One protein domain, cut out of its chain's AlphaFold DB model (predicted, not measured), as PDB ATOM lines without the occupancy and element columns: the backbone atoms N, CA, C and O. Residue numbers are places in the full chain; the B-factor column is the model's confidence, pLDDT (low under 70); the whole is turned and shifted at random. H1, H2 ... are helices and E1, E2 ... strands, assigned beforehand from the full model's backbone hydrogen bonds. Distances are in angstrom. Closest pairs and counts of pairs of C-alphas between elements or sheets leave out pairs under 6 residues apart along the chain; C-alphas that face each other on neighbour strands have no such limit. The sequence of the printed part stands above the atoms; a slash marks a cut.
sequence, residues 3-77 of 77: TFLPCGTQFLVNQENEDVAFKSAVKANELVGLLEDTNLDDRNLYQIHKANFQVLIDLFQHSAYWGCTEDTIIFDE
ATOM      1  N   THR A   3     -39.314 -41.070 -19.701       95.50
ATOM      2  CA  THR A   3     -39.191 -40.017 -20.714       95.50
ATOM      3  C   THR A   3     -38.042 -39.108 -20.332       95.50
ATOM      4  O   THR A   3     -38.007 -38.612 -19.205       95.50
ATOM      5  N   PHE A   4     -37.118 -38.884 -21.255       95.50
ATOM      6  CA  PHE A   4     -36.061 -37.900 -21.100       95.50
ATOM      7  C   PHE A   4     -36.567 -36.539 -21.583       95.50
ATOM      8  O   PHE A   4     -36.828 -36.324 -22.764       95.50
ATOM      9  N   LEU A   5     -36.758 -35.625 -20.635       94.44
ATOM     10  CA  LEU A   5     -37.444 -34.350 -20.835       94.44
ATOM     11  C   LEU A   5     -36.780 -33.414 -21.861       94.44
ATOM     12  O   LEU A   5     -37.528 -32.742 -22.567       94.44
ATOM     13  N   PRO A   6     -35.438 -33.331 -21.980       92.81
ATOM     14  CA  PRO A   6     -34.802 -32.377 -22.892       92.81
ATOM     15  C   PRO A   6     -35.162 -32.541 -24.371       92.81
ATOM     16  O   PRO A   6     -35.191 -31.545 -25.090       92.81
ATOM     17  N   CYS A   7     -35.434 -33.764 -24.828       89.88
ATOM     18  CA  CYS A   7     -35.737 -34.038 -26.237       89.88
ATOM     19  C   CYS A   7     -36.923 -34.984 -26.445       89.88
ATOM     20  O   CYS A   7     -37.121 -35.468 -27.550       89.88
ATOM     21  N   GLY A   8     -37.699 -35.271 -25.400       91.75
ATOM     22  CA  GLY A   8     -38.907 -36.089 -25.509       91.75
ATOM     23  C   GLY A   8     -38.650 -37.584 -25.688       91.75
ATOM     24  O   GLY A   8     -39.602 -38.350 -25.595       91.75
ATOM     25  N   THR A   9     -37.397 -38.025 -25.861       94.38
ATOM     26  CA  THR A   9     -37.038 -39.431 -26.091       94.38
ATOM     27  C   THR A   9     -37.599 -40.348 -25.008       94.38
ATOM     28  O   THR A   9     -37.544 -40.076 -23.802       94.38
ATOM     29  N   GLN A  10     -38.146 -41.466 -25.459       95.62
ATOM     30  CA  GLN A  10     -38.972 -42.360 -24.673       95.62
ATOM     31  C   GLN A  10     -38.318 -43.738 -24.532       95.62
ATOM     32  O   GLN A  10     -37.857 -44.335 -25.499       95.62
ATOM     33  N   PHE A  11     -38.326 -44.279 -23.314       95.81
ATOM     34  CA  PHE A  11     -37.682 -45.540 -22.954       95.81
ATOM     35  C   PHE A  11     -38.686 -46.495 -22.307       95.81
ATOM     36  O   PHE A  11     -39.155 -46.302 -21.174       95.81
ATOM     37  N   LEU A  12     -38.991 -47.585 -23.006       95.69
ATOM     38  CA  LEU A  12     -39.740 -48.701 -22.448       95.69
ATOM     39  C   LEU A  12     -38.760 -49.718 -21.855       95.69
ATOM     40  O   LEU A  12     -38.181 -50.530 -22.569       95.69
ATOM     41  N   VAL A  13     -38.585 -49.650 -20.537       96.06
ATOM     42  CA  VAL A  13     -37.622 -50.465 -19.787       96.06
ATOM     43  C   VAL A  13     -38.299 -51.681 -19.149       96.06
ATOM     44  O   VAL A  13     -39.316 -51.534 -18.466       96.06
ATOM     45  N   ASN A  14     -37.714 -52.865 -19.327       93.25
ATOM     46  CA  ASN A  14     -38.179 -54.127 -18.753       93.25
ATOM     47  C   ASN A  14     -37.502 -54.418 -17.399       93.25
ATOM     48  O   ASN A  14     -36.680 -55.325 -17.283       93.25
ATOM     49  N   GLN A  15     -37.817 -53.617 -16.378       91.19
ATOM     50  CA  GLN A  15     -37.260 -53.748 -15.026       91.19
ATOM     51  C   GLN A  15     -38.343 -53.492 -13.967       91.19
ATOM     52  O   GLN A  15     -39.159 -52.582 -14.109       91.19
ATOM     53  N   GLU A  16     -38.344 -54.274 -12.883       86.38
ATOM     54  CA  GLU A  16     -39.329 -54.131 -11.794       86.38
ATOM     55  C   GLU A  16     -38.962 -53.025 -10.792       86.38
ATOM     56  O   GLU A  16     -39.837 -52.423 -10.165       86.38
ATOM     57  N   ASN A  17     -37.665 -52.759 -10.630       93.00
ATOM     58  CA  ASN A  17     -37.142 -51.757  -9.709       93.00
ATOM     59  C   ASN A  17     -36.906 -50.426 -10.435       93.00
ATOM     60  O   ASN A  17     -36.235 -50.392 -11.462       93.00
ATOM     61  N   GLU A  18     -37.414 -49.328  -9.872       93.75
ATOM     62  CA  GLU A  18     -37.333 -47.995 -10.482       93.75
ATOM     63  C   GLU A  18     -35.893 -47.490 -10.657       93.75
ATOM     64  O   GLU A  18     -35.569 -46.927 -11.698       93.75
ATOM     65  N   ASP A  19     -35.009 -47.725  -9.685       94.38
ATOM     66  CA  ASP A  19     -33.612 -47.280  -9.768       94.38
ATOM     67  C   ASP A  19     -32.815 -48.083 -10.795       94.38
ATOM     68  O   ASP A  19     -31.936 -47.541 -11.469       94.38
ATOM     69  N   VAL A  20     -33.118 -49.377 -10.931       94.75
ATOM     70  CA  VAL A  20     -32.545 -50.212 -11.995       94.75
ATOM     71  C   VAL A  20     -33.083 -49.761 -13.350       94.75
ATOM     72  O   VAL A  20     -32.298 -49.562 -14.270       94.75
ATOM     73  N   ALA A  21     -34.391 -49.507 -13.449       95.69
ATOM     74  CA  ALA A  21     -35.020 -49.027 -14.673       95.69
ATOM     75  C   ALA A  21     -34.424 -47.689 -15.135       95.69
ATOM     76  O   ALA A  21     -34.136 -47.512 -16.316       95.69
ATOM     77  N   PHE A  22     -34.192 -46.771 -14.194       96.75
ATOM     78  CA  PHE A  22     -33.540 -45.494 -14.452       96.75
ATOM     79  C   PHE A  22     -32.139 -45.684 -15.036       96.75
ATOM     80  O   PHE A  22     -31.842 -45.140 -16.095       96.75
ATOM     81  N   LYS A  23     -31.297 -46.513 -14.409       95.81
ATOM     82  CA  LYS A  23     -29.941 -46.787 -14.910       95.81
ATOM     83  C   LYS A  23     -29.947 -47.406 -16.307       95.81
ATOM     84  O   LYS A  23     -29.079 -47.081 -17.111       95.81
ATOM     85  N   SER A  24     -30.902 -48.287 -16.599       96.06
ATOM     86  CA  SER A  24     -31.057 -48.868 -17.935       96.06
ATOM     87  C   SER A  24     -31.472 -47.818 -18.971       96.06
ATOM     88  O   SER A  24     -30.894 -47.786 -20.054       96.06
ATOM     89  N   ALA A  25     -32.389 -46.908 -18.624       95.88
ATOM     90  CA  ALA A  25     -32.764 -45.798 -19.500       95.88
ATOM     91  C   ALA A  25     -31.599 -44.834 -19.759       95.88
ATOM     92  O   ALA A  25     -31.395 -44.459 -20.907       95.88
ATOM     93  N   VAL A  26     -30.798 -44.486 -18.745       95.12
ATOM     94  CA  VAL A  26     -29.610 -43.633 -18.937       95.12
ATOM     95  C   VAL A  26     -28.623 -44.284 -19.907       95.12
ATOM     96  O   VAL A  26     -28.240 -43.663 -20.893       95.12
ATOM     97  N   LYS A  27     -28.292 -45.567 -19.702       94.31
ATOM     98  CA  LYS A  27     -27.425 -46.325 -20.624       94.31
ATOM     99  C   LYS A  27     -27.980 -46.394 -22.045       94.31
ATOM    100  O   LYS A  27     -27.226 -46.357 -23.009       94.31
ATOM    101  N   ALA A  28     -29.296 -46.540 -22.185       95.06
ATOM    102  CA  ALA A  28     -29.942 -46.521 -23.489       95.06
ATOM    103  C   ALA A  28     -29.861 -45.124 -24.132       95.06
ATOM    104  O   ALA A  28     -29.616 -45.022 -25.329       95.06
ATOM    105  N   ASN A  29     -30.003 -44.057 -23.342       93.81
ATOM    106  CA  ASN A  29     -29.916 -42.670 -23.797       93.81
ATOM    107  C   ASN A  29     -28.501 -42.298 -24.274       93.81
ATOM    108  O   ASN A  29     -28.348 -41.614 -25.280       93.81
ATOM    109  N   GLU A  30     -27.457 -42.833 -23.631       92.00
ATOM    110  CA  GLU A  30     -26.065 -42.687 -24.090       92.00
ATOM    111  C   GLU A  30     -25.856 -43.172 -25.538       92.00
ATOM    112  O   GLU A  30     -24.993 -42.646 -26.241       92.00
ATOM    113  N   LEU A  31     -26.648 -44.150 -26.006       90.19
ATOM    114  CA  LEU A  31     -26.596 -44.633 -27.392       90.19
ATOM    115  C   LEU A  31     -27.296 -43.694 -28.378       90.19
ATOM    116  O   LEU A  31     -26.915 -43.668 -29.548       90.19
ATOM    117  N   VAL A  32     -28.313 -42.955 -27.922       88.75
ATOM    118  CA  VAL A  32     -29.055 -41.985 -28.743       88.75
ATOM    119  C   VAL A  32     -28.164 -40.795 -29.077       88.75
ATOM    120  O   VAL A  32     -28.116 -40.349 -30.223       88.75
ATOM    121  N   GLY A  33     -27.397 -40.332 -28.091       83.88
ATOM    122  CA  GLY A  33     -26.384 -39.306 -28.270       83.88
ATOM    123  C   GLY A  33     -26.160 -38.488 -27.006       83.88
ATOM    124  O   GLY A  33     -26.990 -38.443 -26.101       83.88
ATOM    125  N   LEU A  34     -25.015 -37.812 -26.956       80.31
ATOM    126  CA  LEU A  34     -24.705 -36.872 -25.885       80.31
ATOM    127  C   LEU A  34     -25.252 -35.488 -26.242       80.31
ATOM    128  O   LEU A  34     -25.086 -35.020 -27.368       80.31
ATOM    129  N   LEU A  35     -25.856 -34.820 -25.262       81.94
ATOM    130  CA  LEU A  35     -26.187 -33.399 -25.337       81.94
ATOM    131  C   LEU A  35     -25.068 -32.596 -24.667       81.94
ATOM    132  O   LEU A  35     -24.643 -32.934 -23.558       81.94
ATOM    133  N   GLU A  36     -24.591 -31.539 -25.329       82.44
ATOM    134  CA  GLU A  36     -23.608 -30.626 -24.735       82.44
ATOM    135  C   GLU A  36     -24.136 -30.067 -23.403       82.44
ATOM    136  O   GLU A  36     -25.329 -29.793 -23.250       82.44
ATOM    137  N   ASP A  37     -23.244 -29.966 -22.415       82.50
ATOM    138  CA  ASP A  37     -23.520 -29.463 -21.060       82.50
ATOM    139  C   ASP A  37     -24.652 -30.171 -20.287       82.50
ATOM    140  O   ASP A  37     -25.125 -29.666 -19.266       82.50
ATOM    141  N   THR A  38     -25.069 -31.366 -20.715       87.00
ATOM    142  CA  THR A  38     -26.136 -32.130 -20.057       87.00
ATOM    143  C   THR A  38     -25.573 -33.362 -19.362       87.00
ATOM    144  O   THR A  38     -24.986 -34.242 -19.990       87.00
ATOM    145  N   ASN A  39     -25.793 -33.464 -18.051       90.19
ATOM    146  CA  ASN A  39     -25.482 -34.679 -17.312       90.19
ATOM    147  C   ASN A  39     -26.620 -35.697 -17.480       90.19
ATOM    148  O   ASN A  39     -27.645 -35.579 -16.812       90.19
ATOM    149  N   LEU A  40     -26.440 -36.700 -18.347       90.19
ATOM    150  CA  LEU A  40     -27.449 -37.742 -18.588       90.19
ATOM    151  C   LEU A  40     -27.781 -38.579 -17.344       90.19
ATOM    152  O   LEU A  40     -28.841 -39.198 -17.324       90.19
ATOM    153  N   ASP A  41     -26.937 -38.572 -16.310       92.75
ATOM    154  CA  ASP A  41     -27.215 -39.223 -15.025       92.75
ATOM    155  C   ASP A  41     -28.130 -38.389 -14.106       92.75
ATOM    156  O   ASP A  41     -28.536 -38.858 -13.037       92.75
ATOM    157  N   ASP A  42     -28.459 -37.142 -14.468       94.06
ATOM    158  CA  ASP A  42     -29.344 -36.301 -13.661       94.06
ATOM    159  C   ASP A  42     -30.789 -36.805 -13.746       94.06
ATOM    160  O   ASP A  42     -31.504 -36.587 -14.724       94.06
ATOM    161  N   ARG A  43     -31.245 -37.451 -12.666       93.94
ATOM    162  CA  ARG A  43     -32.607 -37.990 -12.539       93.94
ATOM    163  C   ARG A  43     -33.693 -36.937 -12.763       93.94
ATOM    164  O   ARG A  43     -34.778 -37.301 -13.199       93.94
ATOM    165  N   ASN A  44     -33.426 -35.654 -12.504       95.50
ATOM    166  CA  ASN A  44     -34.415 -34.592 -12.715       95.50
ATOM    167  C   ASN A  44     -34.741 -34.365 -14.195       95.50
ATOM    168  O   ASN A  44     -35.774 -33.777 -14.509       95.50
ATOM    169  N   LEU A  45     -33.890 -34.850 -15.103       95.75
ATOM    170  CA  LEU A  45     -34.135 -34.819 -16.542       95.75
ATOM    171  C   LEU A  45     -35.068 -35.940 -17.005       95.75
ATOM    172  O   LEU A  45     -35.414 -35.986 -18.183       95.75
ATOM    173  N   TYR A  46     -35.475 -36.842 -16.110       96.25
ATOM    174  CA  TYR A  46     -36.266 -38.012 -16.456       96.25
ATOM    175  C   TYR A  46     -37.576 -38.045 -15.692       96.25
ATOM    176  O   TYR A  46     -37.637 -37.905 -14.471       96.25
ATOM    177  N   GLN A  47     -38.640 -38.327 -16.428       95.81
ATOM    178  CA  GLN A  47     -39.939 -38.615 -15.861       95.81
ATOM    179  C   GLN A  47     -40.177 -40.123 -15.898       95.81
ATOM    180  O   GLN A  47     -40.198 -40.723 -16.971       95.81
ATOM    181  N   ILE A  48     -40.346 -40.740 -14.729       94.75
ATOM    182  CA  ILE A  48     -40.489 -42.193 -14.604       94.75
ATOM    183  C   ILE A  48     -41.929 -42.537 -14.240       94.75
ATOM    184  O   ILE A  48     -42.450 -42.081 -13.224       94.75
ATOM    185  N   HIS A  49     -42.554 -43.382 -15.057       90.88
ATOM    186  CA  HIS A  49     -43.912 -43.874 -14.846       90.88
ATOM    187  C   HIS A  49     -43.997 -45.380 -15.066       90.88
ATOM    188  O   HIS A  49     -43.383 -45.946 -15.979       90.88
ATOM    189  N   LYS A  50     -44.836 -46.053 -14.276       89.75
ATOM    190  CA  LYS A  50     -45.184 -47.449 -14.559       89.75
ATOM    191  C   LYS A  50     -45.959 -47.512 -15.872       89.75
ATOM    192  O   LYS A  50     -46.987 -46.858 -16.022       89.75
ATOM    193  N   ALA A  51     -45.457 -48.310 -16.812       87.12
ATOM    194  CA  ALA A  51     -46.171 -48.558 -18.055       87.12
ATOM    195  C   ALA A  51     -47.415 -49.399 -17.745       87.12
ATOM    196  O   ALA A  51     -47.332 -50.425 -17.070       87.12
ATOM    197  N   ASN A  52     -48.564 -48.954 -18.236       90.12
ATOM    198  CA  ASN A  52     -49.780 -49.751 -18.291       90.12
ATOM    199  C   ASN A  52     -50.131 -50.010 -19.763       90.12
ATOM    200  O   ASN A  52     -49.491 -49.470 -20.665       90.12
ATOM    201  N   PHE A  53     -51.153 -50.826 -20.014       90.62
ATOM    202  CA  PHE A  53     -51.545 -51.167 -21.384       90.62
ATOM    203  C   PHE A  53     -51.908 -49.951 -22.245       90.62
ATOM    204  O   PHE A  53     -51.590 -49.958 -23.428       90.62
ATOM    205  N   GLN A  54     -52.513 -48.903 -21.676       91.38
ATOM    206  CA  GLN A  54     -52.848 -47.697 -22.436       91.38
ATOM    207  C   GLN A  54     -51.587 -46.956 -22.887       91.38
ATOM    208  O   GLN A  54     -51.471 -46.619 -24.057       91.38
ATOM    209  N   VAL A  55     -50.611 -46.791 -21.989       89.12
ATOM    210  CA  VAL A  55     -49.315 -46.177 -22.318       89.12
ATOM    211  C   VAL A  55     -48.614 -46.951 -23.431       89.12
ATOM    212  O   VAL A  55     -48.046 -46.341 -24.325       89.12
ATOM    213  N   LEU A  56     -48.668 -48.287 -23.407       90.88
ATOM    214  CA  LEU A  56     -48.084 -49.107 -24.471       90.88
ATOM    215  C   LEU A  56     -48.784 -48.879 -25.815       90.88
ATOM    216  O   LEU A  56     -48.106 -48.737 -26.827       90.88
ATOM    217  N   ILE A  57     -50.119 -48.841 -25.828       91.69
ATOM    218  CA  ILE A  57     -50.895 -48.582 -27.049       91.69
ATOM    219  C   ILE A  57     -50.534 -47.215 -27.626       91.69
ATOM    220  O   ILE A  57     -50.203 -47.138 -28.807       91.69
ATOM    221  N   ASP A  58     -50.560 -46.168 -26.800       89.38
ATOM    222  CA  ASP A  58     -50.278 -44.803 -27.243       89.38
ATOM    223  C   ASP A  58     -48.875 -44.712 -27.848       89.38
ATOM    224  O   ASP A  58     -48.696 -44.138 -28.919       89.38
ATOM    225  N   LEU A  59     -47.904 -45.353 -27.203       90.00
ATOM    226  CA  LEU A  59     -46.508 -45.358 -27.611       90.00
ATOM    227  C   LEU A  59     -46.301 -46.103 -28.941       90.00
ATOM    228  O   LEU A  59     -45.648 -45.587 -29.841       90.00
ATOM    229  N   PHE A  60     -46.921 -47.272 -29.129       88.94
ATOM    230  CA  PHE A  60     -46.841 -47.998 -30.404       88.94
ATOM    231  C   PHE A  60     -47.615 -47.335 -31.553       88.94
ATOM    232  O   PHE A  60     -47.369 -47.663 -32.713       88.94
ATOM    233  N   GLN A  61     -48.570 -46.454 -31.253       91.69
ATOM    234  CA  GLN A  61     -49.355 -45.745 -32.264       91.69
ATOM    235  C   GLN A  61     -48.740 -44.411 -32.683       91.69
ATOM    236  O   GLN A  61     -48.921 -44.014 -33.835       91.69
ATOM    237  N   HIS A  62     -48.062 -43.722 -31.765       90.25
ATOM    238  CA  HIS A  62     -47.663 -42.329 -31.965       90.25
ATOM    239  C   HIS A  62     -46.155 -42.098 -31.928       90.25
ATOM    240  O   HIS A  62     -45.722 -41.096 -32.482       90.25
ATOM    241  N   SER A  63     -45.366 -42.998 -31.338       90.88
ATOM    242  CA  SER A  63     -43.915 -42.824 -31.233       90.88
ATOM    243  C   SER A  63     -43.180 -43.603 -32.324       90.88
ATOM    244  O   SER A  63     -43.570 -44.716 -32.700       90.88
ATOM    245  N   ALA A  64     -42.079 -43.047 -32.823       92.88
ATOM    246  CA  ALA A  64     -41.236 -43.719 -33.800       92.88
ATOM    247  C   ALA A  64     -40.260 -44.667 -33.093       92.88
ATOM    248  O   ALA A  64     -39.558 -44.283 -32.163       92.88
ATOM    249  N   TYR A  65     -40.174 -45.921 -33.541       93.56
ATOM    250  CA  TYR A  65     -39.121 -46.815 -33.059       93.56
ATOM    251  C   TYR A  65     -37.748 -46.269 -33.466       93.56
ATOM    252  O   TYR A  65     -37.500 -46.053 -34.653       93.56
ATOM    253  N   TRP A  66     -36.857 -46.107 -32.489       94.12
ATOM    254  CA  TRP A  66     -35.490 -45.647 -32.717       94.12
ATOM    255  C   TRP A  66     -34.482 -46.800 -32.631       94.12
ATOM    256  O   TRP A  66     -33.637 -46.964 -33.509       94.12
ATOM    257  N   GLY A  67     -34.583 -47.635 -31.592       93.94
ATOM    258  CA  GLY A  67     -33.609 -48.697 -31.324       93.94
ATOM    259  C   GLY A  67     -33.905 -49.480 -30.045       93.94
ATOM    260  O   GLY A  67     -34.947 -49.305 -29.415       93.94
ATOM    261  N   CYS A  68     -32.998 -50.370 -29.642       95.38
ATOM    262  CA  CYS A  68     -33.109 -51.087 -28.368       95.38
ATOM    263  C   CYS A  68     -31.753 -51.536 -27.809       95.38
ATOM    264  O   CYS A  68     -30.810 -51.793 -28.557       95.38
ATOM    265  N   THR A  69     -31.700 -51.695 -26.490       93.69
ATOM    266  CA  THR A  69     -30.672 -52.436 -25.747       93.69
ATOM    267  C   THR A  69     -31.225 -53.800 -25.311       93.69
ATOM    268  O   THR A  69     -32.322 -54.190 -25.709       93.69
ATOM    269  N   GLU A  70     -30.481 -54.543 -24.486       92.44
ATOM    270  CA  GLU A  70     -30.924 -55.841 -23.951       92.44
ATOM    271  C   GLU A  70     -32.232 -55.757 -23.144       92.44
ATOM    272  O   GLU A  70     -33.019 -56.702 -23.152       92.44
ATOM    273  N   ASP A  71     -32.475 -54.640 -22.453       94.00
ATOM    274  CA  ASP A  71     -33.588 -54.486 -21.510       94.00
ATOM    275  C   ASP A  71     -34.441 -53.227 -21.729       94.00
ATOM    276  O   ASP A  71     -35.398 -52.998 -20.985       94.00
ATOM    277  N   THR A  72     -34.119 -52.416 -22.738       96.19
ATOM    278  CA  THR A  72     -34.782 -51.134 -22.992       96.19
ATOM    279  C   THR A  72     -35.071 -50.953 -24.475       96.19
ATOM    280  O   THR A  72     -34.179 -51.063 -25.311       96.19
ATOM    281  N   ILE A  73     -36.318 -50.628 -24.811       95.94
ATOM    282  CA  ILE A  73     -36.700 -50.183 -26.156       95.94
ATOM    283  C   ILE A  73     -36.732 -48.655 -26.165       95.94
ATOM    284  O   ILE A  73     -37.277 -48.046 -25.244       95.94
ATOM    285  N   ILE A  74     -36.146 -48.059 -27.197       96.19
ATOM    286  CA  ILE A  74     -35.990 -46.619 -27.371       96.19
ATOM    287  C   ILE A  74     -36.922 -46.157 -28.485       96.19
ATOM    288  O   ILE A  74     -36.956 -46.741 -29.575       96.19
ATOM    289  N   PHE A  75     -37.643 -45.084 -28.206       95.00
ATOM    290  CA  PHE A  75     -38.544 -44.430 -29.131       95.00
ATOM    291  C   PHE A  75     -38.197 -42.950 -29.216       95.00
ATOM    292  O   PHE A  75     -37.845 -42.331 -28.210       95.00
ATOM    293  N   ASP A  76     -38.300 -42.418 -30.424       87.25
ATOM    294  CA  ASP A  76     -38.240 -40.989 -30.691       87.25
ATOM    295  C   ASP A  76     -39.665 -40.426 -30.754       87.25
ATOM    296  O   ASP A  76     -40.616 -41.170 -31.045       87.25
ATOM    297  N   GLU A  77     -39.807 -39.143 -30.427       69.75
ATOM    298  CA  GLU A  77     -41.095 -38.434 -30.497       69.75
ATOM    299  C   GLU A  77     -41.526 -38.165 -31.949       69.75
ATOM    300  O   GLU A  77     -40.659 -37.870 -32.806       69.75
TER     301      GLU A  77
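AT A GLANCE: This is residues 3 to 77 of the 77 residues of an uncharacterized protein of Ruminococcus sp. AM36-2AA (UniProt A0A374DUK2). A small three-stranded antiparallel sheet is the core, with the longer helix H1 packed slantwise on one face and the shorter helix H2 set farther off over the opposite face. From H1 a long loop, residues 33 to 45, swings out and returns to the short strand E2, which lies outside the sheet and pairs with residues 3 to 4. The printed part has 75 residues, with two named helices and four named strands in the order E1, H1, E2, H2, E3, E4. The sheet order is E1, E4, E3, and the class is mixed, helices and strands. The whole is compact, with a radius of gyration of the C-alphas of 11.6 A and spans of 35 by 25 by 22 A.

IN THESE COORDINATES: E1, residues 10 to 13, begins at C-alpha 10 at (-38.972, -42.360, -24.673) and is 9.6 A long from first to last C-alpha. H1, residues 18 to 32, is 20.9 A long and begins at C-alpha 18 at (-37.333, -47.995, -10.482). E2, residues 46 to 48, measures 6.2 A. H2, residues 53 to 62, measures 14.3 A. E3, residues 64 to 68, measures 12.2 A, and E4, residues 72 to 76, measures 13.2 A and ends at C-alpha 76 at (-38.240, -40.989, -30.691).

HOW THE PARTS SIT: E1 and E4 are antiparallel at 167 degrees, with N 10 and O 75 within hydrogen-bond range at 2.9 A. E3 and E4 form a hairpin, antiparallel at 150 degrees, with N 74 and O 67 at 2.8 A. E4 is the inner strand; E1 and E3 are edge strands. H1 is on the sheet at a height over the sheet of 7.9 A, over E1 and E4, slantwise to the strands at 51 degrees to E1 on the local plane. The closest C-alphas of H1 and E1 are those of Val 13 and Ala 21, 5.9 A apart. H2 is on the opposite face, at a height over the sheet of 10.2 A, and is near E1 and E4, with 5 pairs of C-alphas within 10 A for each. H1 and H2 are apart. E2 pairs with no named strand and is apart from E1, E3, E4 and H2; its closest C-alpha to H1 is that of Ile 48, 7.7 A from that of Phe 22. In H2 every O i to N i+4 pair is within hydrogen-bond range; in H1, 9 of 11 are.

THE WHOLE: The two C-alphas farthest apart are those of Asp 37 and Phe 53, 35.4 A. The printed part has no cut. The link from H1 to E2, 13 residues, is long; the other links are tight. The mean pLDDT of the printed part is 91.9, and residue 77, the chain's last, is under 70.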